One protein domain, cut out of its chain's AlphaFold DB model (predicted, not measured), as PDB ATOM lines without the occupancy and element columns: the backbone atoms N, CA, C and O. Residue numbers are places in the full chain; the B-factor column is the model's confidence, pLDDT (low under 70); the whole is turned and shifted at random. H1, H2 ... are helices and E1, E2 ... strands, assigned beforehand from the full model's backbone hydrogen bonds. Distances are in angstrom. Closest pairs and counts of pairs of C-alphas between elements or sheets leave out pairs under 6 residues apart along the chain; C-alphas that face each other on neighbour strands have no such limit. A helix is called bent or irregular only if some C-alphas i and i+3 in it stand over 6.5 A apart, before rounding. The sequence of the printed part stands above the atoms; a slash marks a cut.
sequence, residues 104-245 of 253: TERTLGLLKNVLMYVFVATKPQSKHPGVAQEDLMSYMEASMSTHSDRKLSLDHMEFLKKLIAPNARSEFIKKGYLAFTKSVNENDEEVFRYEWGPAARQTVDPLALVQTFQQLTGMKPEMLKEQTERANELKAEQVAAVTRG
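Overview. This is residues 104 to 245 of the 253 residues of a protein of Caenorhabditis elegans (UniProt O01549). A two-stranded hairpin, E1 and E2, packs by the end where E1 begins and E2 ends on H1, a helix that runs through the middle of a mostly helical body. H6, the first arm of a helical hairpin with H7, crosses H1 on one side, H2 crosses it on another, H3 is near H1, and the short H4 and H5 are by the start of E1. The printed part has 142 residues, with seven named helices and two named strands in the order H1 H2 H3 H4 E1 E2 H5 H6 H7, and the sheet E1 - E2 is antiparallel. It is compact, with a radius of gyration of the C-alphas of 15.6 A and a rounded outline spanning 45 by 35 by 32 A.

Along the chain. E1, residues 178 to 184, and E2, residues 190 to 196, each measure 20.0 A; C-alpha 178 is at (33.449, -11.542, -20.175). H1, residues 104 to 121, begins at C-alpha (25.391, -20.746, -7.474) and is 25.6 A long. H2 is residues 133 to 144, 16.2 A, and H3 residues 154 to 164, 15.3 A. H4 is residues 171 to 174, H5 residues 198 to 203, and H6 residues 206 to 217, 16.4 A. H7, residues 221 to 243, measures 30.0 A and ends at C-alpha (28.855, -28.697, -37.110); it is irregular, with C-alphas 223 and 226 8.0 A apart, and has a kink of 42 degrees near residue 228.

Arrangement. The hairpin E1 and E2 is antiparallel at 154 degrees, with N 181 and O 193 2.9 A apart and N 191 and O 183 2.8 A apart, both within hydrogen-bond range. Residues 131 to 132 pair with residues 193 to 194 of E2, antiparallel. The closest C-alphas of H1 and E2, Val 118 and Glu 195, are 6.2 A apart. H1 touches H6 with residues 112 to 120 alone, about perpendicular at 88 degrees; the closest C-alphas, Met 116 and Leu 209, are 5.8 A apart. H1 touches H2 with residues 114 to 118 alone at a steep tilt of 52 degrees, opposite ways, closest at the C-alphas of Val 114 and Met 140, 7.4 A. H6 and H7 form a helical hairpin; they touch at a shallow tilt of 26 degrees, opposite ways, with the C-alphas of Pro 206 and Ala 231 closest at 4.9 A. H5 and H7 only just touch, with 3 pairs of C-alphas within 8 A, the closest Gln 202 and Gln 238 at 6.1 A. H3 and H4 touch only at the corner, the C-alphas of Leu 163 and Glu 171 closest at 4.8 A. Every O i to N i+4 pair is within hydrogen-bond range in H1, H2, H3, H5 and H6, against 17 of 19 in H7; H4 is too short for such a pair.

Size, cuts and confidence. The two C-alphas farthest apart, those of Ser 148 and Arg 244, are 50.4 A apart. The printed part has no cut, and the link from H1 to H2, 11 residues, is long. Mean pLDDT of the printed part is 89.4; residues 146 to 150 and residue 245 are under 70.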
ATOM      1  N   THR A 104      25.273 -20.329  -6.073       76.23
ATOM      2  CA  THR A 104      25.391 -20.746  -7.474       76.23
ATOM      3  C   THR A 104      24.284 -20.154  -8.344       76.23
ATOM      4  O   THR A 104      24.576 -19.571  -9.388       76.23
ATOM      5  N   GLU A 105      23.020 -20.254  -7.930       75.28
ATOM      6  CA  GLU A 105      21.888 -19.710  -8.688       75.28
ATOM      7  C   GLU A 105      21.937 -18.186  -8.771       75.28
ATOM      8  O   GLU A 105      21.734 -17.629  -9.851       75.28
ATOM      9  N   ARG A 106      22.287 -17.504  -7.671       80.45
ATOM     10  CA  ARG A 106      22.495 -16.048  -7.663       80.45
ATOM     11  C   ARG A 106      23.603 -15.646  -8.633       80.45
ATOM     12  O   ARG A 106      23.423 -14.727  -9.428       80.45
ATOM     13  N   THR A 107      24.719 -16.370  -8.621       87.59
ATOM     14  CA  THR A 107      25.856 -16.119  -9.519       87.59
ATOM     15  C   THR A 107      25.479 -16.353 -10.983       87.59
ATOM     16  O   THR A 107      25.834 -15.550 -11.844       87.59
ATOM     17  N   LEU A 108      24.712 -17.406 -11.284       86.95
ATOM     18  CA  LEU A 108      24.205 -17.676 -12.634       86.95
ATOM     19  C   LEU A 108      23.192 -16.622 -13.095       86.95
ATOM     20  O   LEU A 108      23.230 -16.208 -14.254       86.95
ATOM     21  N   GLY A 109      22.305 -16.171 -12.205       86.83
ATOM     22  CA  GLY A 109      21.374 -15.074 -12.472       86.83
ATOM     23  C   GLY A 109      22.111 -13.779 -12.810       86.83
ATOM     24  O   GLY A 109      21.818 -13.147 -13.825       86.83
ATOM     25  N   LEU A 110      23.137 -13.438 -12.026       92.70
ATOM     26  CA  LEU A 110      24.000 -12.285 -12.287       92.70
ATOM     27  C   LEU A 110      24.762 -12.419 -13.599       92.70
ATOM     28  O   LEU A 110      24.797 -11.467 -14.371       92.70
ATOM     29  N   LEU A 111      25.322 -13.596 -13.887       94.31
ATOM     30  CA  LEU A 111      26.005 -13.848 -15.151       94.31
ATOM     31  C   LEU A 111      25.072 -13.598 -16.339       94.31
ATOM     32  O   LEU A 111      25.440 -12.881 -17.267       94.31
ATOM     33  N   LYS A 112      23.850 -14.143 -16.295       92.83
ATOM     34  CA  LYS A 112      22.844 -13.911 -17.338       92.83
ATOM     35  C   LYS A 112      22.529 -12.426 -17.478       92.83
ATOM     36  O   LYS A 112      22.536 -11.933 -18.598       92.83
ATOM     37  N   ASN A 113      22.314 -11.715 -16.372       92.80
ATOM     38  CA  ASN A 113      21.980 -10.291 -16.391       92.80
ATOM     39  C   ASN A 113      23.110  -9.431 -16.995       92.80
ATOM     40  O   ASN A 113      22.879  -8.616 -17.888       92.80
ATOM     41  N   VAL A 114      24.351  -9.688 -16.585       96.24
ATOM     42  CA  VAL A 114      25.543  -9.007 -17.102       96.24
ATOM     43  C   VAL A 114      25.721  -9.263 -18.598       96.24
ATOM     44  O   VAL A 114      25.852  -8.320 -19.376       96.24
ATOM     45  N   LEU A 115      25.691 -10.530 -19.025       96.60
ATOM     46  CA  LEU A 115      25.832 -10.876 -20.442       96.60
ATOM     47  C   LEU A 115      24.702 -10.283 -21.280       96.60
ATOM     48  O   LEU A 115      24.938  -9.858 -22.412       96.60
ATOM     49  N   MET A 116      23.499 -10.229 -20.709       94.33
ATOM     50  CA  MET A 116      22.322  -9.666 -21.344       94.33
ATOM     51  C   MET A 116      22.501  -8.186 -21.652       94.33
ATOM     52  O   MET A 116      22.385  -7.781 -22.811       94.33
ATOM     53  N   TYR A 117      22.873  -7.400 -20.645       95.46
ATOM     54  CA  TYR A 117      23.121  -5.978 -20.829       95.46
ATOM     55  C   TYR A 117      24.294  -5.711 -21.773       95.46
ATOM     56  O   TYR A 117      24.156  -4.925 -22.709       95.46
ATOM     57  N   VAL A 118      25.416  -6.418 -21.597       96.62
ATOM     58  CA  VAL A 118      26.597  -6.243 -22.456       96.62
ATOM     59  C   VAL A 118      26.253  -6.499 -23.922       96.62
ATOM     60  O   VAL A 118      26.650  -5.715 -24.780       96.62
ATOM     61  N   PHE A 119      25.474  -7.536 -24.237       95.79
ATOM     62  CA  PHE A 119      25.090  -7.820 -25.622       95.79
ATOM     63  C   PHE A 119      24.209  -6.718 -26.223       95.79
ATOM     64  O   PHE A 119      24.469  -6.220 -27.326       95.79
ATOM     65  N   VAL A 120      23.168  -6.327 -25.484       93.74
ATOM     66  CA  VAL A 120      22.152  -5.379 -25.954       93.74
ATOM     67  C   VAL A 120      22.723  -3.969 -26.104       93.74
ATOM     68  O   VAL A 120      22.470  -3.323 -27.123       93.74
ATOM     69  N   ALA A 121      23.515  -3.516 -25.130       93.93
ATOM     70  CA  ALA A 121      24.076  -2.169 -25.090       93.93
ATOM     71  C   ALA A 121      25.333  -1.998 -25.963       93.93
ATOM     72  O   ALA A 121      25.702  -0.869 -26.293       93.93
ATOM     73  N   THR A 122      25.986  -3.091 -26.377       93.93
ATOM     74  CA  THR A 122      27.164  -3.010 -27.250       93.93
ATOM     75  C   THR A 122      26.805  -2.428 -28.615       93.93
ATOM     76  O   THR A 122      26.027  -3.022 -29.359       93.93
ATOM     77  N   LYS A 123      27.445  -1.287 -28.906       89.68
ATOM     78  CA  LYS A 123      27.614  -0.534 -30.165       89.68
ATOM     79  C   LYS A 123      28.604  -1.146 -31.177       89.68
ATOM     80  O   LYS A 123      29.721  -0.627 -31.185       89.68
ATOM     81  N   PRO A 124      28.334  -2.169 -32.018       84.32
ATOM     82  CA  PRO A 124      29.414  -2.861 -32.738       84.32
ATOM     83  C   PRO A 124      30.082  -2.011 -33.827       84.32
ATOM     84  O   PRO A 124      31.239  -2.252 -34.151       84.32
ATOM     85  N   GLN A 125      29.373  -1.014 -34.367       85.18
ATOM     86  CA  GLN A 125      29.895  -0.063 -35.360       85.18
ATOM     87  C   GLN A 125      30.451   1.225 -34.728       85.18
ATOM     88  O   GLN A 125      30.768   2.184 -35.429       85.18
ATOM     89  N   SER A 126      30.527   1.293 -33.396       85.83
ATOM     90  CA  SER A 126      31.126   2.444 -32.717       85.83
ATOM     91  C   SER A 126      32.654   2.387 -32.788       85.83
ATOM     92  O   SER A 126      33.237   1.318 -32.949       85.83
ATOM     93  N   LYS A 127      33.321   3.539 -32.621       82.46
ATOM     94  CA  LYS A 127      34.795   3.609 -32.555       82.46
ATOM     95  C   LYS A 127      35.387   2.738 -31.440       82.46
ATOM     96  O   LYS A 127      36.517   2.280 -31.561       82.46
ATOM     97  N   HIS A 128      34.625   2.522 -30.369       85.85
ATOM     98  CA  HIS A 128      35.028   1.743 -29.205       85.85
ATOM     99  C   HIS A 128      33.901   0.771 -28.836       85.85
ATOM    100  O   HIS A 128      33.094   1.088 -27.952       85.85
ATOM    101  N   PRO A 129      33.799  -0.372 -29.539       88.02
ATOM    102  CA  PRO A 129      32.771  -1.361 -29.255       88.02
ATOM    103  C   PRO A 129      32.885  -1.880 -27.812       88.02
ATOM    104  O   PRO A 129      33.940  -1.812 -27.180       88.02
ATOM    105  N   GLY A 130      31.753  -2.334 -27.278       93.11
ATOM    106  CA  GLY A 130      31.601  -2.754 -25.887       93.11
ATOM    107  C   GLY A 130      30.980  -1.698 -24.973       93.11
ATOM    108  O   GLY A 130      30.715  -0.556 -25.363       93.11
ATOM    109  N   VAL A 131      30.728  -2.107 -23.733       95.43
ATOM    110  CA  VAL A 131      30.035  -1.316 -22.704       95.43
ATOM    111  C   VAL A 131      31.042  -0.786 -21.693       95.43
ATOM    112  O   VAL A 131      31.845  -1.563 -21.184       95.43
ATOM    113  N   ALA A 132      31.019   0.515 -21.393       94.62
ATOM    114  CA  ALA A 132      31.925   1.083 -20.400       94.62
ATOM    115  C   ALA A 132      31.661   0.486 -19.008       94.62
ATOM    116  O   ALA A 132      30.525   0.155 -18.663       94.62
ATOM    117  N   GLN A 133      32.710   0.348 -18.198       95.04
ATOM    118  CA  GLN A 133      32.590  -0.205 -16.850       95.04
ATOM    119  C   GLN A 133      31.574   0.552 -15.999       95.04
ATOM    120  O   GLN A 133      30.781  -0.080 -15.308       95.04
ATOM    121  N   GLU A 134      31.578   1.878 -16.060       93.04
ATOM    122  CA  GLU A 134      30.658   2.721 -15.297       93.04
ATOM    123  C   GLU A 134      29.197   2.467 -15.685       93.04
ATOM    124  O   GLU A 134      28.351   2.309 -14.805       93.04
ATOM    125  N   ASP A 135      28.918   2.319 -16.985       94.22
ATOM    126  CA  ASP A 135      27.580   1.994 -17.494       94.22
ATOM    127  C   ASP A 135      27.123   0.613 -17.014       94.22
ATOM    128  O   ASP A 135      25.972   0.438 -16.610       94.22
ATOM    129  N   LEU A 136      28.020  -0.381 -17.050       95.70
ATOM    130  CA  LEU A 136      27.718  -1.732 -16.576       95.70
ATOM    131  C   LEU A 136      27.473  -1.744 -15.064       95.70
ATOM    132  O   LEU A 136      26.486  -2.323 -14.621       95.70
ATOM    133  N   MET A 137      28.332  -1.097 -14.274       93.52
ATOM    134  CA  MET A 137      28.172  -1.027 -12.818       93.52
ATOM    135  C   MET A 137      26.873  -0.313 -12.438       93.52
ATOM    136  O   MET A 137      26.117  -0.838 -11.627       93.52
ATOM    137  N   SER A 138      26.571   0.816 -13.085       91.56
ATOM    138  CA  SER A 138      25.338   1.577 -12.853       91.56
ATOM    139  C   SER A 138      24.090   0.760 -13.188       91.56
ATOM    140  O   SER A 138      23.121   0.753 -12.427       91.56
ATOM    141  N   TYR A 139      24.111   0.026 -14.305       92.45
ATOM    142  CA  TYR A 139      23.027  -0.888 -14.659       92.45
ATOM    143  C   TYR A 139      22.868  -2.010 -13.624       92.45
ATOM    144  O   TYR A 139      21.751  -2.305 -13.195       92.45
ATOM    145  N   MET A 140      23.972  -2.624 -13.190       92.67
ATOM    146  CA  MET A 140      23.927  -3.713 -12.215       92.67
ATOM    147  C   MET A 140      23.405  -3.235 -10.859       92.67
ATOM    148  O   MET A 140      22.508  -3.879 -10.317       92.67
ATOM    149  N   GLU A 141      23.864  -2.086 -10.361       90.27
ATOM    150  CA  GLU A 141      23.330  -1.454  -9.148       90.27
ATOM    151  C   GLU A 141      21.822  -1.214  -9.257       90.27
ATOM    152  O   GLU A 141      21.063  -1.666  -8.398       90.27
ATOM    153  N   ALA A 142      21.368  -0.605 -10.355       85.88
ATOM    154  CA  ALA A 142      19.952  -0.327 -10.571       85.88
ATOM    155  C   ALA A 142      19.097  -1.598 -10.702       85.88
ATOM    156  O   ALA A 142      17.948  -1.601 -10.268       85.88
ATOM    157  N   SER A 143      19.633  -2.665 -11.301       84.67
ATOM    158  CA  SER A 143      18.902  -3.925 -11.506       84.67
ATOM    159  C   SER A 143      18.855  -4.818 -10.263       84.67
ATOM    160  O   SER A 143      17.951  -5.640 -10.138       84.67
ATOM    161  N   MET A 144      19.828  -4.681  -9.359       82.47
ATOM    162  CA  MET A 144      19.932  -5.493  -8.144       82.47
ATOM    163  C   MET A 144      19.356  -4.801  -6.909       82.47
ATOM    164  O   MET A 144      19.030  -5.472  -5.931       82.47
ATOM    165  N   SER A 145      19.290  -3.472  -6.904       78.22
ATOM    166  CA  SER A 145      18.857  -2.735  -5.728       78.22
ATOM    167  C   SER A 145      17.334  -2.772  -5.582       78.22
ATOM    168  O   SER A 145      16.585  -2.360  -6.466       78.22
ATOM    169  N   THR A 146      16.873  -3.259  -4.432       67.63
ATOM    170  CA  THR A 146      15.461  -3.247  -4.022       67.63
ATOM    171  C   THR A 146      15.089  -1.970  -3.265       67.63
ATOM    172  O   THR A 146      13.928  -1.774  -2.911       67.63
ATOM    173  N   HIS A 147      16.071  -1.112  -2.975       60.85
ATOM    174  CA  HIS A 147      15.879   0.123  -2.230       60.85
ATOM    175  C   HIS A 147      15.521   1.279  -3.166       60.85
ATOM    176  O   HIS A 147      15.942   1.341  -4.322       60.85
ATOM    177  N   SER A 148      14.739   2.231  -2.658       61.58
ATOM    178  CA  SER A 148      14.276   3.393  -3.425       61.58
ATOM    179  C   SER A 148      15.410   4.297  -3.918       61.58
ATOM    180  O   SER A 148      15.228   5.024  -4.891       61.58
ATOM    181  N   ASP A 149      16.573   4.257  -3.265       69.84
ATOM    182  CA  ASP A 149      17.773   5.004  -3.653       69.84
ATOM    183  C   ASP A 149      18.620   4.292  -4.723       69.84
ATOM    184  O   ASP A 149      19.596   4.868  -5.205       69.84
ATOM    185  N   ARG A 150      18.234   3.069  -5.119       66.52
ATOM    186  CA  ARG A 150      18.907   2.216  -6.110       66.52
ATOM    187  C   ARG A 150      20.373   1.906  -5.800       66.52
ATOM    188  O   ARG A 150      21.123   1.551  -6.706       66.52
ATOM    189  N   LYS A 151      20.793   2.000  -4.535       73.89
ATOM    190  CA  LYS A 151      22.159   1.653  -4.125       73.89
ATOM    191  C   LYS A 151      22.236   0.224  -3.611       73.89
ATOM    192  O   LYS A 151      21.313  -0.273  -2.966       73.89
ATOM    193  N   LEU A 152      23.337  -0.457  -3.914       78.50
ATOM    194  CA  LEU A 152      23.633  -1.762  -3.327       78.50
ATOM    195  C   LEU A 152      24.235  -1.597  -1.930       78.50
ATOM    196  O   LEU A 152      24.947  -0.629  -1.659       78.50
ATOM    197  N   SER A 153      23.986  -2.572  -1.054       83.54
ATOM    198  CA  SER A 153      24.766  -2.697   0.178       83.54
ATOM    199  C   SER A 153      26.245  -2.929  -0.156       83.54
ATOM    200  O   SER A 153      26.579  -3.442  -1.229       83.54
ATOM    201  N   LEU A 154      27.136  -2.571   0.773       85.09
ATOM    202  CA  LEU A 154      28.583  -2.764   0.614       85.09
ATOM    203  C   LEU A 154      28.927  -4.220   0.264       85.09
ATOM    204  O   LEU A 154      29.629  -4.448  -0.717       85.09
ATOM    205  N   ASP A 155      28.343  -5.187   0.972       85.88
ATOM    206  CA  ASP A 155      28.577  -6.618   0.735       85.88
ATOM    207  C   ASP A 155      28.155  -7.056  -0.677       85.88
ATOM    208  O   ASP A 155      28.884  -7.774  -1.365       85.88
ATOM    209  N   HIS A 156      26.992  -6.594  -1.156       86.29
ATOM    210  CA  HIS A 156      26.533  -6.899  -2.513       86.29
ATOM    211  C   HIS A 156      27.421  -6.248  -3.576       86.29
ATOM    212  O   HIS A 156      27.655  -6.839  -4.631       86.29
ATOM    213  N   MET A 157      27.946  -5.057  -3.294       89.37
ATOM    214  CA  MET A 157      28.855  -4.362  -4.196       89.37
ATOM    215  C   MET A 157      30.231  -5.036  -4.262       89.37
ATOM    216  O   MET A 157      30.800  -5.180  -5.346       89.37
ATOM    217  N   GLU A 158      30.772  -5.496  -3.134       91.01
ATOM    218  CA  GLU A 158      32.009  -6.285  -3.109       91.01
ATOM    219  C   GLU A 158      31.842  -7.620  -3.837       91.01
ATOM    220  O   GLU A 158      32.697  -7.997  -4.647       91.01
ATOM    221  N   PHE A 159      30.709  -8.294  -3.627       90.03
ATOM    222  CA  PHE A 159      30.366  -9.509  -4.356       90.03
ATOM    223  C   PHE A 159      30.297  -9.260  -5.868       90.03
ATOM    224  O   PHE A 159      30.923  -9.986  -6.641       90.03
ATOM    225  N   LEU A 160      29.625  -8.191  -6.304       92.77
ATOM    226  CA  LEU A 160      29.566  -7.814  -7.715       92.77
ATOM    227  C   LEU A 160      30.968  -7.540  -8.284       92.77
ATOM    228  O   LEU A 160      31.332  -8.093  -9.323       92.77
ATOM    229  N   LYS A 161      31.802  -6.761  -7.583       93.72
ATOM    230  CA  LYS A 161      33.187  -6.477  -8.003       93.72
ATOM    231  C   LYS A 161      34.019  -7.750  -8.157       93.72
ATOM    232  O   LYS A 161      34.766  -7.860  -9.126       93.72
ATOM    233  N   LYS A 162      33.868  -8.733  -7.264       94.57
ATOM    234  CA  LYS A 162      34.548 -10.037  -7.372       94.57
ATOM    235  C   LYS A 162      34.173 -10.787  -8.659       94.57
ATOM    236  O   LYS A 162      34.997 -11.523  -9.206       94.57
ATOM    237  N   LEU A 163      32.952 -10.602  -9.154       94.78
ATOM    238  CA  LEU A 163      32.472 -11.264 -10.365       94.78
ATOM    239  C   LEU A 163      32.906 -10.538 -11.645       94.78
ATOM    240  O   LEU A 163      33.333 -11.208 -12.589       94.78
ATOM    241  N   ILE A 164      32.824  -9.197 -11.677       95.31
ATOM    242  CA  ILE A 164      32.930  -8.419 -12.927       95.31
ATOM    243  C   ILE A 164      34.055  -7.386 -13.009       95.31
ATOM    244  O   ILE A 164      34.222  -6.814 -14.081       95.31
ATOM    245  N   ALA A 165      34.848  -7.123 -11.964       94.65
ATOM    246  CA  ALA A 165      35.890  -6.088 -12.034       94.65
ATOM    247  C   ALA A 165      36.866  -6.307 -13.219       94.65
ATOM    248  O   ALA A 165      37.109  -7.458 -13.598       94.65
ATOM    249  N   PRO A 166      37.452  -5.246 -13.806       94.61
ATOM    250  CA  PRO A 166      38.257  -5.327 -15.030       94.61
ATOM    251  C   PRO A 166      39.671  -5.856 -14.740       94.61
ATOM    252  O   PRO A 166      40.679  -5.167 -14.877       94.61
ATOM    253  N   ASN A 167      39.764  -7.089 -14.255       94.20
ATOM    254  CA  ASN A 167      41.023  -7.753 -13.960       94.20
ATOM    255  C   ASN A 167      40.897  -9.264 -14.186       94.20
ATOM    256  O   ASN A 167      39.808  -9.835 -14.158       94.20
ATOM    257  N   ALA A 168      42.035  -9.928 -14.375       90.77
ATOM    258  CA  ALA A 168      42.087 -11.360 -14.669       90.77
ATOM    259  C   ALA A 168      41.627 -12.270 -13.511       90.77
ATOM    260  O   ALA A 168      41.451 -13.472 -13.709       90.77
ATOM    261  N   ARG A 169      41.466 -11.732 -12.293       93.00
ATOM    262  CA  ARG A 169      41.040 -12.498 -11.111       93.00
ATOM    263  C   ARG A 169      39.522 -12.554 -10.972       93.00
ATOM    264  O   ARG A 169      39.033 -13.466 -10.308       93.00
ATOM    265  N   SER A 170      38.797 -11.630 -11.599       94.84
ATOM    266  CA  SER A 170      37.337 -11.603 -11.578       94.84
ATOM    267  C   SER A 170      36.758 -12.858 -12.215       94.84
ATOM    268  O   SER A 170      37.222 -13.313 -13.262       94.84
ATOM    269  N   GLU A 171      35.735 -13.429 -11.589       94.28
ATOM    270  CA  GLU A 171      35.282 -14.778 -11.926       94.28
ATOM    271  C   GLU A 171      34.762 -14.899 -13.365       94.28
ATOM    272  O   GLU A 171      35.100 -15.858 -14.065       94.28
ATOM    273  N   PHE A 172      33.997 -13.914 -13.844       96.45
ATOM    274  CA  PHE A 172      33.435 -13.947 -15.198       96.45
ATOM    275  C   PHE A 172      34.494 -13.695 -16.278       96.45
ATOM    276  O   PHE A 172      34.362 -14.224 -17.383       96.45
ATOM    277  N   ILE A 173      35.568 -12.968 -15.947       96.66
ATOM    278  CA  ILE A 173      36.742 -12.805 -16.816       96.66
ATOM    279  C   ILE A 173      37.540 -14.106 -16.870       96.66
ATOM    280  O   ILE A 173      37.795 -14.639 -17.946       96.66
ATOM    281  N   LYS A 174      37.879 -14.666 -15.704       94.80
ATOM    282  CA  LYS A 174      38.667 -15.899 -15.589       94.80
ATOM    283  C   LYS A 174      38.006 -17.079 -16.306       94.80
ATOM    284  O   LYS A 174      38.698 -17.890 -16.914       94.80
ATOM    285  N   LYS A 175      36.676 -17.182 -16.238       93.35
ATOM    286  CA  LYS A 175      35.892 -18.223 -16.925       93.35
ATOM    287  C   LYS A 175      35.636 -17.921 -18.411       93.35
ATOM    288  O   LYS A 175      35.021 -18.734 -19.091       93.35
ATOM    289  N   GLY A 176      36.089 -16.774 -18.921       93.61
ATOM    290  CA  GLY A 176      35.973 -16.395 -20.329       93.61
ATOM    291  C   GLY A 176      34.568 -15.982 -20.769       93.61
ATOM    292  O   GLY A 176      34.304 -15.939 -21.970       93.61
ATOM    293  N   TYR A 177      33.653 -15.696 -19.839       95.31
ATOM    294  CA  TYR A 177      32.320 -15.195 -20.180       95.31
ATOM    295  C   TYR A 177      32.343 -13.709 -20.534       95.31
ATOM    296  O   TYR A 177      31.637 -13.274 -21.439       95.31
ATOM    297  N   LEU A 178      33.191 -12.938 -19.859       96.57
ATOM    298  CA  LEU A 178      33.449 -11.542 -20.175       96.57
ATOM    299  C   LEU A 178      34.890 -11.362 -20.649       96.57
ATOM    300  O   LEU A 178      35.804 -12.046 -20.190       96.57
ATOM    301  N   ALA A 179      35.082 -10.403 -21.543       95.62
ATOM    302  CA  ALA A 179      36.375  -9.840 -21.895       95.62
ATOM    303  C   ALA A 179      36.318  -8.326 -21.683       95.62
ATOM    304  O   ALA A 179      35.234  -7.739 -21.720       95.62
ATOM    305  N   PHE A 180      37.469  -7.697 -21.454       95.40
ATOM    306  CA  PHE A 180      37.548  -6.244 -21.393       95.40
ATOM    307  C   PHE A 180      38.759  -5.710 -22.151       95.40
ATOM    308  O   PHE A 180      39.807  -6.353 -22.215       95.40
ATOM    309  N   THR A 181      38.615  -4.503 -22.684       93.95
ATOM    310  CA  THR A 181      39.700  -3.720 -23.278       93.95
ATOM    311  C   THR A 181      39.919  -2.452 -22.470       93.95
ATOM    312  O   THR A 181      38.953  -1.829 -22.028       93.95
ATOM    313  N   LYS A 182      41.181  -2.059 -22.304       93.70
ATOM    314  CA  LYS A 182      41.573  -0.799 -21.672       93.70
ATOM    315  C   LYS A 182      41.906   0.226 -22.753       93.70
ATOM    316  O   LYS A 182      42.675  -0.066 -23.665       93.70
ATOM    317  N   SER A 183      41.343   1.417 -22.626       90.85
ATOM    318  CA  SER A 183      41.645   2.588 -23.451       90.85
ATOM    319  C   SER A 183      41.829   3.806 -22.556       90.85
ATOM    320  O   SER A 183      41.441   3.766 -21.393       90.85
ATOM    321  N   VAL A 184      42.419   4.869 -23.090       90.13
ATOM    322  CA  VAL A 184      42.528   6.160 -22.406       90.13
ATOM    323  C   VAL A 184      41.625   7.146 -23.143       90.13
ATOM    324  O   VAL A 184      41.612   7.145 -24.377       90.13
ATOM    325  N   ASN A 185      40.804   7.900 -22.410       87.00
ATOM    326  CA  ASN A 185      39.928   8.917 -22.995       87.00
ATOM    327  C   ASN A 185      40.685  10.241 -23.242       87.00
ATOM    328  O   ASN A 185      41.887  10.341 -23.019       87.00
ATOM    329  N   GLU A 186      39.977  11.268 -23.715       86.15
ATOM    330  CA  GLU A 186      40.550  12.595 -24.005       86.15
ATOM    331  C   GLU A 186      41.060  13.339 -22.751       86.15
ATOM    332  O   GLU A 186      41.807  14.304 -22.884       86.15
ATOM    333  N   ASN A 187      40.694  12.875 -21.551       88.56
ATOM    334  CA  ASN A 187      41.082  13.448 -20.260       88.56
ATOM    335  C   ASN A 187      42.222  12.669 -19.576       88.56
ATOM    336  O   ASN A 187      42.447  12.852 -18.382       88.56
ATOM    337  N   ASP A 188      42.911  11.777 -20.295       87.30
ATOM    338  CA  ASP A 188      43.915  10.851 -19.748       87.30
ATOM    339  C   ASP A 188      43.375   9.867 -18.683       87.30
ATOM    340  O   ASP A 188      44.133   9.286 -17.900       87.30
ATOM    341  N   GLU A 189      42.065   9.603 -18.674       89.72
ATOM    342  CA  GLU A 189      41.446   8.644 -17.755       89.72
ATOM    343  C   GLU A 189      41.326   7.254 -18.387       89.72
ATOM    344  O   GLU A 189      40.987   7.085 -19.565       89.72
ATOM    345  N   GLU A 190      41.574   6.226 -17.576       91.56
ATOM    346  CA  GLU A 190      41.455   4.835 -17.997       91.56
ATOM    347  C   GLU A 190      39.984   4.425 -18.129       91.56
ATOM    348  O   GLU A 190      39.249   4.350 -17.147       91.56
ATOM    349  N   VAL A 191      39.571   4.075 -19.345       93.23
ATOM    350  CA  VAL A 191      38.238   3.550 -19.639       93.23
ATOM    351  C   VAL A 191      38.339   2.071 -19.987       93.23
ATOM    352  O   VAL A 191      38.948   1.687 -20.992       93.23
ATOM    353  N   PHE A 192      37.689   1.243 -19.174       95.65
ATOM    354  CA  PHE A 192      37.515  -0.184 -19.426       95.65
ATOM    355  C   PHE A 192      36.184  -0.434 -20.136       95.65
ATOM    356  O   PHE A 192      35.141   0.059 -19.701       95.65
ATOM    357  N   ARG A 193      36.210  -1.211 -21.222       95.93
ATOM    358  CA  ARG A 193      35.014  -1.607 -21.980       95.93
ATOM    359  C   ARG A 193      34.862  -3.112 -22.010       95.93
ATOM    360  O   ARG A 193      35.831  -3.805 -22.292       95.93
ATOM    361  N   TYR A 194      33.655  -3.590 -21.736       96.90
ATOM    362  CA  TYR A 194      33.304  -5.001 -21.690       96.90
ATOM    363  C   TYR A 194      32.667  -5.476 -22.984       96.90
ATOM    364  O   TYR A 194      31.801  -4.809 -23.553       96.90
ATOM    365  N   GLU A 195      33.031  -6.690 -23.364       95.69
ATOM    366  CA  GLU A 195      32.402  -7.458 -24.426       95.69
ATOM    367  C   GLU A 195      32.201  -8.906 -23.970       95.69
ATOM    368  O   GLU A 195      32.711  -9.351 -22.934       95.69
ATOM    369  N   TRP A 196      31.450  -9.670 -24.759       95.45
ATOM    370  CA  TRP A 196      31.360 -11.109 -24.552       95.45
ATOM    371  C   TRP A 196      32.717 -11.769 -24.766       95.45
ATOM    372  O   TRP A 196      33.326 -11.649 -25.830       95.45
ATOM    373  N   GLY A 197      33.147 -12.523 -23.760       94.51
ATOM    374  CA  GLY A 197      34.339 -13.345 -23.853       94.51
ATOM    375  C   GLY A 197      34.129 -14.593 -24.725       94.51
ATOM    376  O   GLY A 197      33.003 -14.898 -25.145       94.51
ATOM    377  N   PRO A 198      35.211 -15.348 -24.991       91.72
ATOM    378  CA  PRO A 198      35.175 -16.540 -25.838       91.72
ATOM    379  C   PRO A 198      34.129 -17.574 -25.400       91.72
ATOM    380  O   PRO A 198      33.385 -18.092 -26.231       91.72
ATOM    381  N   ALA A 199      34.024 -17.836 -24.092       91.05
ATOM    382  CA  ALA A 199      33.098 -18.832 -23.565       91.05
ATOM    383  C   ALA A 199      31.642 -18.397 -23.758       91.05
ATOM    384  O   ALA A 199      30.819 -19.206 -24.187       91.05
ATOM    385  N   ALA A 200      31.321 -17.118 -23.520       93.58
ATOM    386  CA  ALA A 200      29.971 -16.601 -23.746       93.58
ATOM    387  C   ALA A 200      29.583 -16.687 -25.225       93.58
ATOM    388  O   ALA A 200      28.526 -17.224 -25.550       93.58
ATOM    389  N   ARG A 201      30.472 -16.255 -26.132       92.28
ATOM    390  CA  ARG A 201      30.230 -16.334 -27.583       92.28
ATOM    391  C   ARG A 201      29.977 -17.753 -28.075       92.28
ATOM    392  O   ARG A 201      29.299 -17.905 -29.084       92.28
ATOM    393  N   GLN A 202      30.498 -18.770 -27.396       87.23
ATOM    394  CA  GLN A 202      30.339 -20.159 -27.812       87.23
ATOM    395  C   GLN A 202      29.168 -20.885 -27.144       87.23
ATOM    396  O   GLN A 202      28.555 -21.740 -27.775       87.23
ATOM    397  N   THR A 203      28.871 -20.576 -25.883       87.03
ATOM    398  CA  THR A 203      27.956 -21.388 -25.059       87.03
ATOM    399  C   THR A 203      26.613 -20.724 -24.780       87.03
ATOM    400  O   THR A 203      25.649 -21.414 -24.458       87.03
ATOM    401  N   VAL A 204      26.528 -19.398 -24.896       89.69
ATOM    402  CA  VAL A 204      25.322 -18.646 -24.538       89.69
ATOM    403  C   VAL A 204      24.459 -18.456 -25.770       89.69
ATOM    404  O   VAL A 204      24.956 -18.069 -26.823       89.69
ATOM    405  N   ASP A 205      23.158 -18.700 -25.629       91.02
ATOM    406  CA  ASP A 205      22.188 -18.436 -26.685       91.02
ATOM    407  C   ASP A 205      21.866 -16.931 -26.748       91.02
ATOM    408  O   ASP A 205      21.193 -16.415 -25.848       91.02
ATOM    409  N   PRO A 206      22.326 -16.203 -27.785       93.99
ATOM    410  CA  PRO A 206      22.091 -14.767 -27.877       93.99
ATOM    411  C   PRO A 206      20.617 -14.427 -28.138       93.99
ATOM    412  O   PRO A 206      20.147 -13.392 -27.674       93.99
ATOM    413  N   LEU A 207      19.863 -15.292 -28.827       93.63
ATOM    414  CA  LEU A 207      18.444 -15.070 -29.120       93.63
ATOM    415  C   LEU A 207      17.608 -15.173 -27.851       93.63
ATOM    416  O   LEU A 207      16.831 -14.267 -27.553       93.63
ATOM    417  N   ALA A 208      17.807 -16.244 -27.080       91.97
ATOM    418  CA  ALA A 208      17.097 -16.439 -25.816       91.97
ATOM    419  C   ALA A 208      17.362 -15.279 -24.843       91.97
ATOM    420  O   ALA A 208      16.474 -14.830 -24.117       91.97
ATOM    421  N   LEU A 209      18.585 -14.756 -24.854       92.40
ATOM    422  CA  LEU A 209      19.003 -13.656 -24.001       92.40
ATOM    423  C   LEU A 209      18.396 -12.308 -24.433       92.40
ATOM    424  O   LEU A 209      17.911 -11.577 -23.572       92.40
ATOM    425  N   VAL A 210      18.317 -12.004 -25.735       92.81
ATOM    426  CA  VAL A 210      17.598 -10.809 -26.228       92.81
ATOM    427  C   VAL A 210      16.099 -10.902 -25.925       92.81
ATOM    428  O   VAL A 210      15.507  -9.925 -25.473       92.81
ATOM    429  N   GLN A 211      15.489 -12.079 -26.097       91.61
ATOM    430  CA  GLN A 211      14.082 -12.309 -25.746       91.61
ATOM    431  C   GLN A 211      13.830 -12.108 -24.249       91.61
ATOM    432  O   GLN A 211      12.848 -11.473 -23.866       91.61
ATOM    433  N   THR A 212      14.738 -12.593 -23.400       88.38
ATOM    434  CA  THR A 212      14.661 -12.383 -21.947       88.38
ATOM    435  C   THR A 212      14.766 -10.895 -21.609       88.38
ATOM    436  O   THR A 212      13.962 -10.388 -20.830       88.38
ATOM    437  N   PHE A 213      15.688 -10.161 -22.240       88.28
ATOM    438  CA  PHE A 213      15.812  -8.713 -22.041       88.28
ATOM    439  C   PHE A 213      14.534  -7.974 -22.427       88.28
ATOM    440  O   PHE A 213      14.062  -7.106 -21.695       88.28
ATOM    441  N   GLN A 214      13.950  -8.347 -23.565       89.53
ATOM    442  CA  GLN A 214      12.699  -7.781 -24.040       89.53
ATOM    443  C   GLN A 214      11.560  -8.006 -23.036       89.53
ATOM    444  O   GLN A 214      10.825  -7.072 -22.724       89.53
ATOM    445  N   GLN A 215      11.437  -9.226 -22.503       88.70
ATOM    446  CA  GLN A 215      10.420  -9.573 -21.507       88.70
ATOM    447  C   GLN A 215      10.591  -8.784 -20.206       88.70
ATOM    448  O   GLN A 215       9.607  -8.287 -19.666       88.70
ATOM    449  N   LEU A 216      11.828  -8.635 -19.723       83.28
ATOM    450  CA  LEU A 216      12.115  -7.942 -18.462       83.28
ATOM    451  C   LEU A 216      11.942  -6.422 -18.558       83.28
ATOM    452  O   LEU A 216      11.539  -5.788 -17.588       83.28
ATOM    453  N   THR A 217      12.248  -5.830 -19.712       83.75
ATOM    454  CA  THR A 217      12.188  -4.370 -19.907       83.75
ATOM    455  C   THR A 217      10.865  -3.884 -20.493       83.75
ATOM    456  O   THR A 217      10.593  -2.686 -20.473       83.75
ATOM    457  N   GLY A 218      10.051  -4.786 -21.052       85.64
ATOM    458  CA  GLY A 218       8.829  -4.430 -21.774       85.64
ATOM    459  C   GLY A 218       9.085  -3.679 -23.087       85.64
ATOM    460  O   GLY A 218       8.160  -3.089 -23.647       85.64
ATOM    461  N   MET A 219      10.328  -3.671 -23.586       87.94
ATOM    462  CA  MET A 219      10.662  -3.019 -24.850       87.94
ATOM    463  C   MET A 219       9.937  -3.686 -26.020       87.94
ATOM    464  O   MET A 219       9.764  -4.907 -26.080       87.94
ATOM    465  N   LYS A 220       9.524  -2.873 -26.992       87.99
ATOM    466  CA  LYS A 220       8.894  -3.399 -28.202       87.99
ATOM    467  C   LYS A 220       9.929  -4.101 -29.090       87.99
ATOM    468  O   LYS A 220      11.072  -3.635 -29.143       87.99
ATOM    469  N   PRO A 221       9.545  -5.159 -29.830       87.36
ATOM    470  CA  PRO A 221      10.456  -5.870 -30.729       87.36
ATOM    471  C   PRO A 221      11.173  -4.938 -31.714       87.36
ATOM    472  O   PRO A 221      12.353  -5.125 -31.999       87.36
ATOM    473  N   GLU A 222      10.483  -3.895 -32.195       88.97
ATOM    474  CA  GLU A 222      11.044  -2.942 -33.162       88.97
ATOM    475  C   GLU A 222      12.281  -2.201 -32.627       88.97
ATOM    476  O   GLU A 222      13.173  -1.856 -33.399       88.97
ATOM    477  N   MET A 223      12.361  -1.985 -31.310       89.54
ATOM    478  CA  MET A 223      13.485  -1.295 -30.667       89.54
ATOM    479  C   MET A 223      14.726  -2.179 -30.510       89.54
ATOM    480  O   MET A 223      15.807  -1.659 -30.250       89.54
ATOM    481  N   LEU A 224      14.578  -3.499 -30.657       91.20
ATOM    482  CA  LEU A 224      15.652  -4.485 -30.516       91.20
ATOM    483  C   LEU A 224      15.992  -5.158 -31.852       91.20
ATOM    484  O   LEU A 224      16.564  -6.249 -31.870       91.20
ATOM    485  N   LYS A 225      15.631  -4.537 -32.983       92.50
ATOM    486  CA  LYS A 225      15.827  -5.121 -34.316       92.50
ATOM    487  C   LYS A 225      17.302  -5.432 -34.598       92.50
ATOM    488  O   LYS A 225      17.621  -6.572 -34.917       92.50
ATOM    489  N   GLU A 226      18.196  -4.467 -34.380       93.20
ATOM    490  CA  GLU A 226      19.644  -4.652 -34.578       93.20
ATOM    491  C   GLU A 226      20.204  -5.746 -33.650       93.20
ATOM    492  O   GLU A 226      20.999  -6.590 -34.055       93.20
ATOM    493  N   GLN A 227      19.783  -5.763 -32.384       94.67
ATOM    494  CA  GLN A 227      20.186  -6.770 -31.399       94.67
ATOM    495  C   GLN A 227      19.729  -8.167 -31.829       94.67
ATOM    496  O   GLN A 227      20.492  -9.124 -31.718       94.67
ATOM    497  N   THR A 228      18.505  -8.279 -32.341       94.43
ATOM    498  CA  THR A 228      17.917  -9.543 -32.795       94.43
ATOM    499  C   THR A 228      18.610 -10.054 -34.055       94.43
ATOM    500  O   THR A 228      18.907 -11.242 -34.149       94.43
ATOM    501  N   GLU A 229      18.925  -9.179 -35.011       95.21
ATOM    502  CA  GLU A 229      19.692  -9.529 -36.214       95.21
ATOM    503  C   GLU A 229      21.085 -10.054 -35.842       95.21
ATOM    504  O   GLU A 229      21.434 -11.177 -36.208       95.21
ATOM    505  N   ARG A 230      21.822  -9.333 -34.989       94.45
ATOM    506  CA  ARG A 230      23.132  -9.787 -34.486       94.45
ATOM    507  C   ARG A 230      23.050 -11.100 -33.711       94.45
ATOM    508  O   ARG A 230      23.959 -11.924 -33.788       94.45
ATOM    509  N   ALA A 231      21.980 -11.304 -32.946       95.24
ATOM    510  CA  ALA A 231      21.761 -12.553 -32.228       95.24
ATOM    511  C   ALA A 231      21.536 -13.727 -33.189       95.24
ATOM    512  O   ALA A 231      22.101 -14.798 -32.977       95.24
ATOM    513  N   ASN A 232      20.772 -13.524 -34.268       95.85
ATOM    514  CA  ASN A 232      20.587 -14.531 -35.314       95.85
ATOM    515  C   ASN A 232      21.909 -14.877 -36.013       95.85
ATOM    516  O   ASN A 232      22.216 -16.057 -36.174       95.85
ATOM    517  N   GLU A 233      22.706 -13.871 -36.380       95.07
ATOM    518  CA  GLU A 233      24.024 -14.071 -36.999       95.07
ATOM    519  C   GLU A 233      24.950 -14.885 -36.090       95.07
ATOM    520  O   GLU A 233      25.476 -15.921 -36.499       95.07
ATOM    521  N   LEU A 234      25.085 -14.484 -34.822       93.69
ATOM    522  CA  LEU A 234      25.929 -15.198 -33.867       93.69
ATOM    523  C   LEU A 234      25.421 -16.622 -33.602       93.69
ATOM    524  O   LEU A 234      26.221 -17.549 -33.489       93.69
ATOM    525  N   LYS A 235      24.101 -16.833 -33.538       92.77
ATOM    526  CA  LYS A 235      23.532 -18.179 -33.398       92.77
ATOM    527  C   LYS A 235      23.868 -19.050 -34.610       92.77
ATOM    528  O   LYS A 235      24.231 -20.213 -34.441       92.77
ATOM    529  N   ALA A 236      23.789 -18.498 -35.820       92.99
ATOM    530  CA  ALA A 236      24.175 -19.205 -37.037       92.99
ATOM    531  C   ALA A 236      25.674 -19.557 -37.031       92.99
ATOM    532  O   ALA A 236      26.039 -20.690 -37.352       92.99
ATOM    533  N   GLU A 237      26.537 -18.636 -36.588       91.37
ATOM    534  CA  GLU A 237      27.967 -18.899 -36.394       91.37
ATOM    535  C   GLU A 237      28.205 -20.040 -35.394       91.37
ATOM    536  O   GLU A 237      28.974 -20.959 -35.688       91.37
ATOM    537  N   GLN A 238      27.527 -20.026 -34.239       88.04
ATOM    538  CA  GLN A 238      27.610 -21.081 -33.220       88.04
ATOM    539  C   GLN A 238      27.231 -22.450 -33.791       88.04
ATOM    540  O   GLN A 238      27.978 -23.416 -33.631       88.04
ATOM    541  N   VAL A 239      26.109 -22.535 -34.508       87.51
ATOM    542  CA  VAL A 239      25.653 -23.781 -35.142       87.51
ATOM    543  C   VAL A 239      26.666 -24.268 -36.183       87.51
ATOM    544  O   VAL A 239      27.019 -25.451 -36.210       87.51
ATOM    545  N   ALA A 240      27.201 -23.362 -37.006       86.74
ATOM    546  CA  ALA A 240      28.218 -23.694 -38.002       86.74
ATOM    547  C   ALA A 240      29.553 -24.134 -37.374       86.74
ATOM    548  O   ALA A 240      30.274 -24.943 -37.961       86.74
ATOM    549  N   ALA A 241      29.911 -23.599 -36.206       79.27
ATOM    550  CA  ALA A 241      31.103 -23.993 -35.460       79.27
ATOM    551  C   ALA A 241      30.952 -25.404 -34.875       79.27
ATOM    552  O   ALA A 241      31.815 -26.251 -35.109       79.27
ATOM    553  N   VAL A 242      29.814 -25.688 -34.228       76.59
ATOM    554  CA  VAL A 242      29.481 -27.024 -33.699       76.59
ATOM    555  C   VAL A 242      29.509 -28.073 -34.812       76.59
ATOM    556  O   VAL A 242      30.138 -29.115 -34.657       76.59
ATOM    557  N   THR A 243      28.913 -27.768 -35.967       75.92
ATOM    558  CA  THR A 243      28.855 -28.697 -37.110       75.92
ATOM    559  C   THR A 243      30.241 -29.017 -37.685       75.92
ATOM    560  O   THR A 243      30.475 -30.120 -38.164       75.92
ATOM    561  N   ARG A 244      31.183 -28.067 -37.625       76.89
ATOM    562  CA  ARG A 244      32.559 -28.240 -38.126       76.89
ATOM    563  C   ARG A 244      33.534 -28.804 -37.086       76.89
ATOM    564  O   ARG A 244      34.705 -28.970 -37.410       76.89
ATOM    565  N   GLY A 245      33.094 -29.042 -35.848       60.38
ATOM    566  CA  GLY A 245      33.990 -29.370 -34.730       60.38
ATOM    567  C   GLY A 245      34.982 -28.245 -34.395       60.38
ATOM    568  O   GLY A 245      36.040 -28.502 -33.828       60.38
TER     569      GLY A 245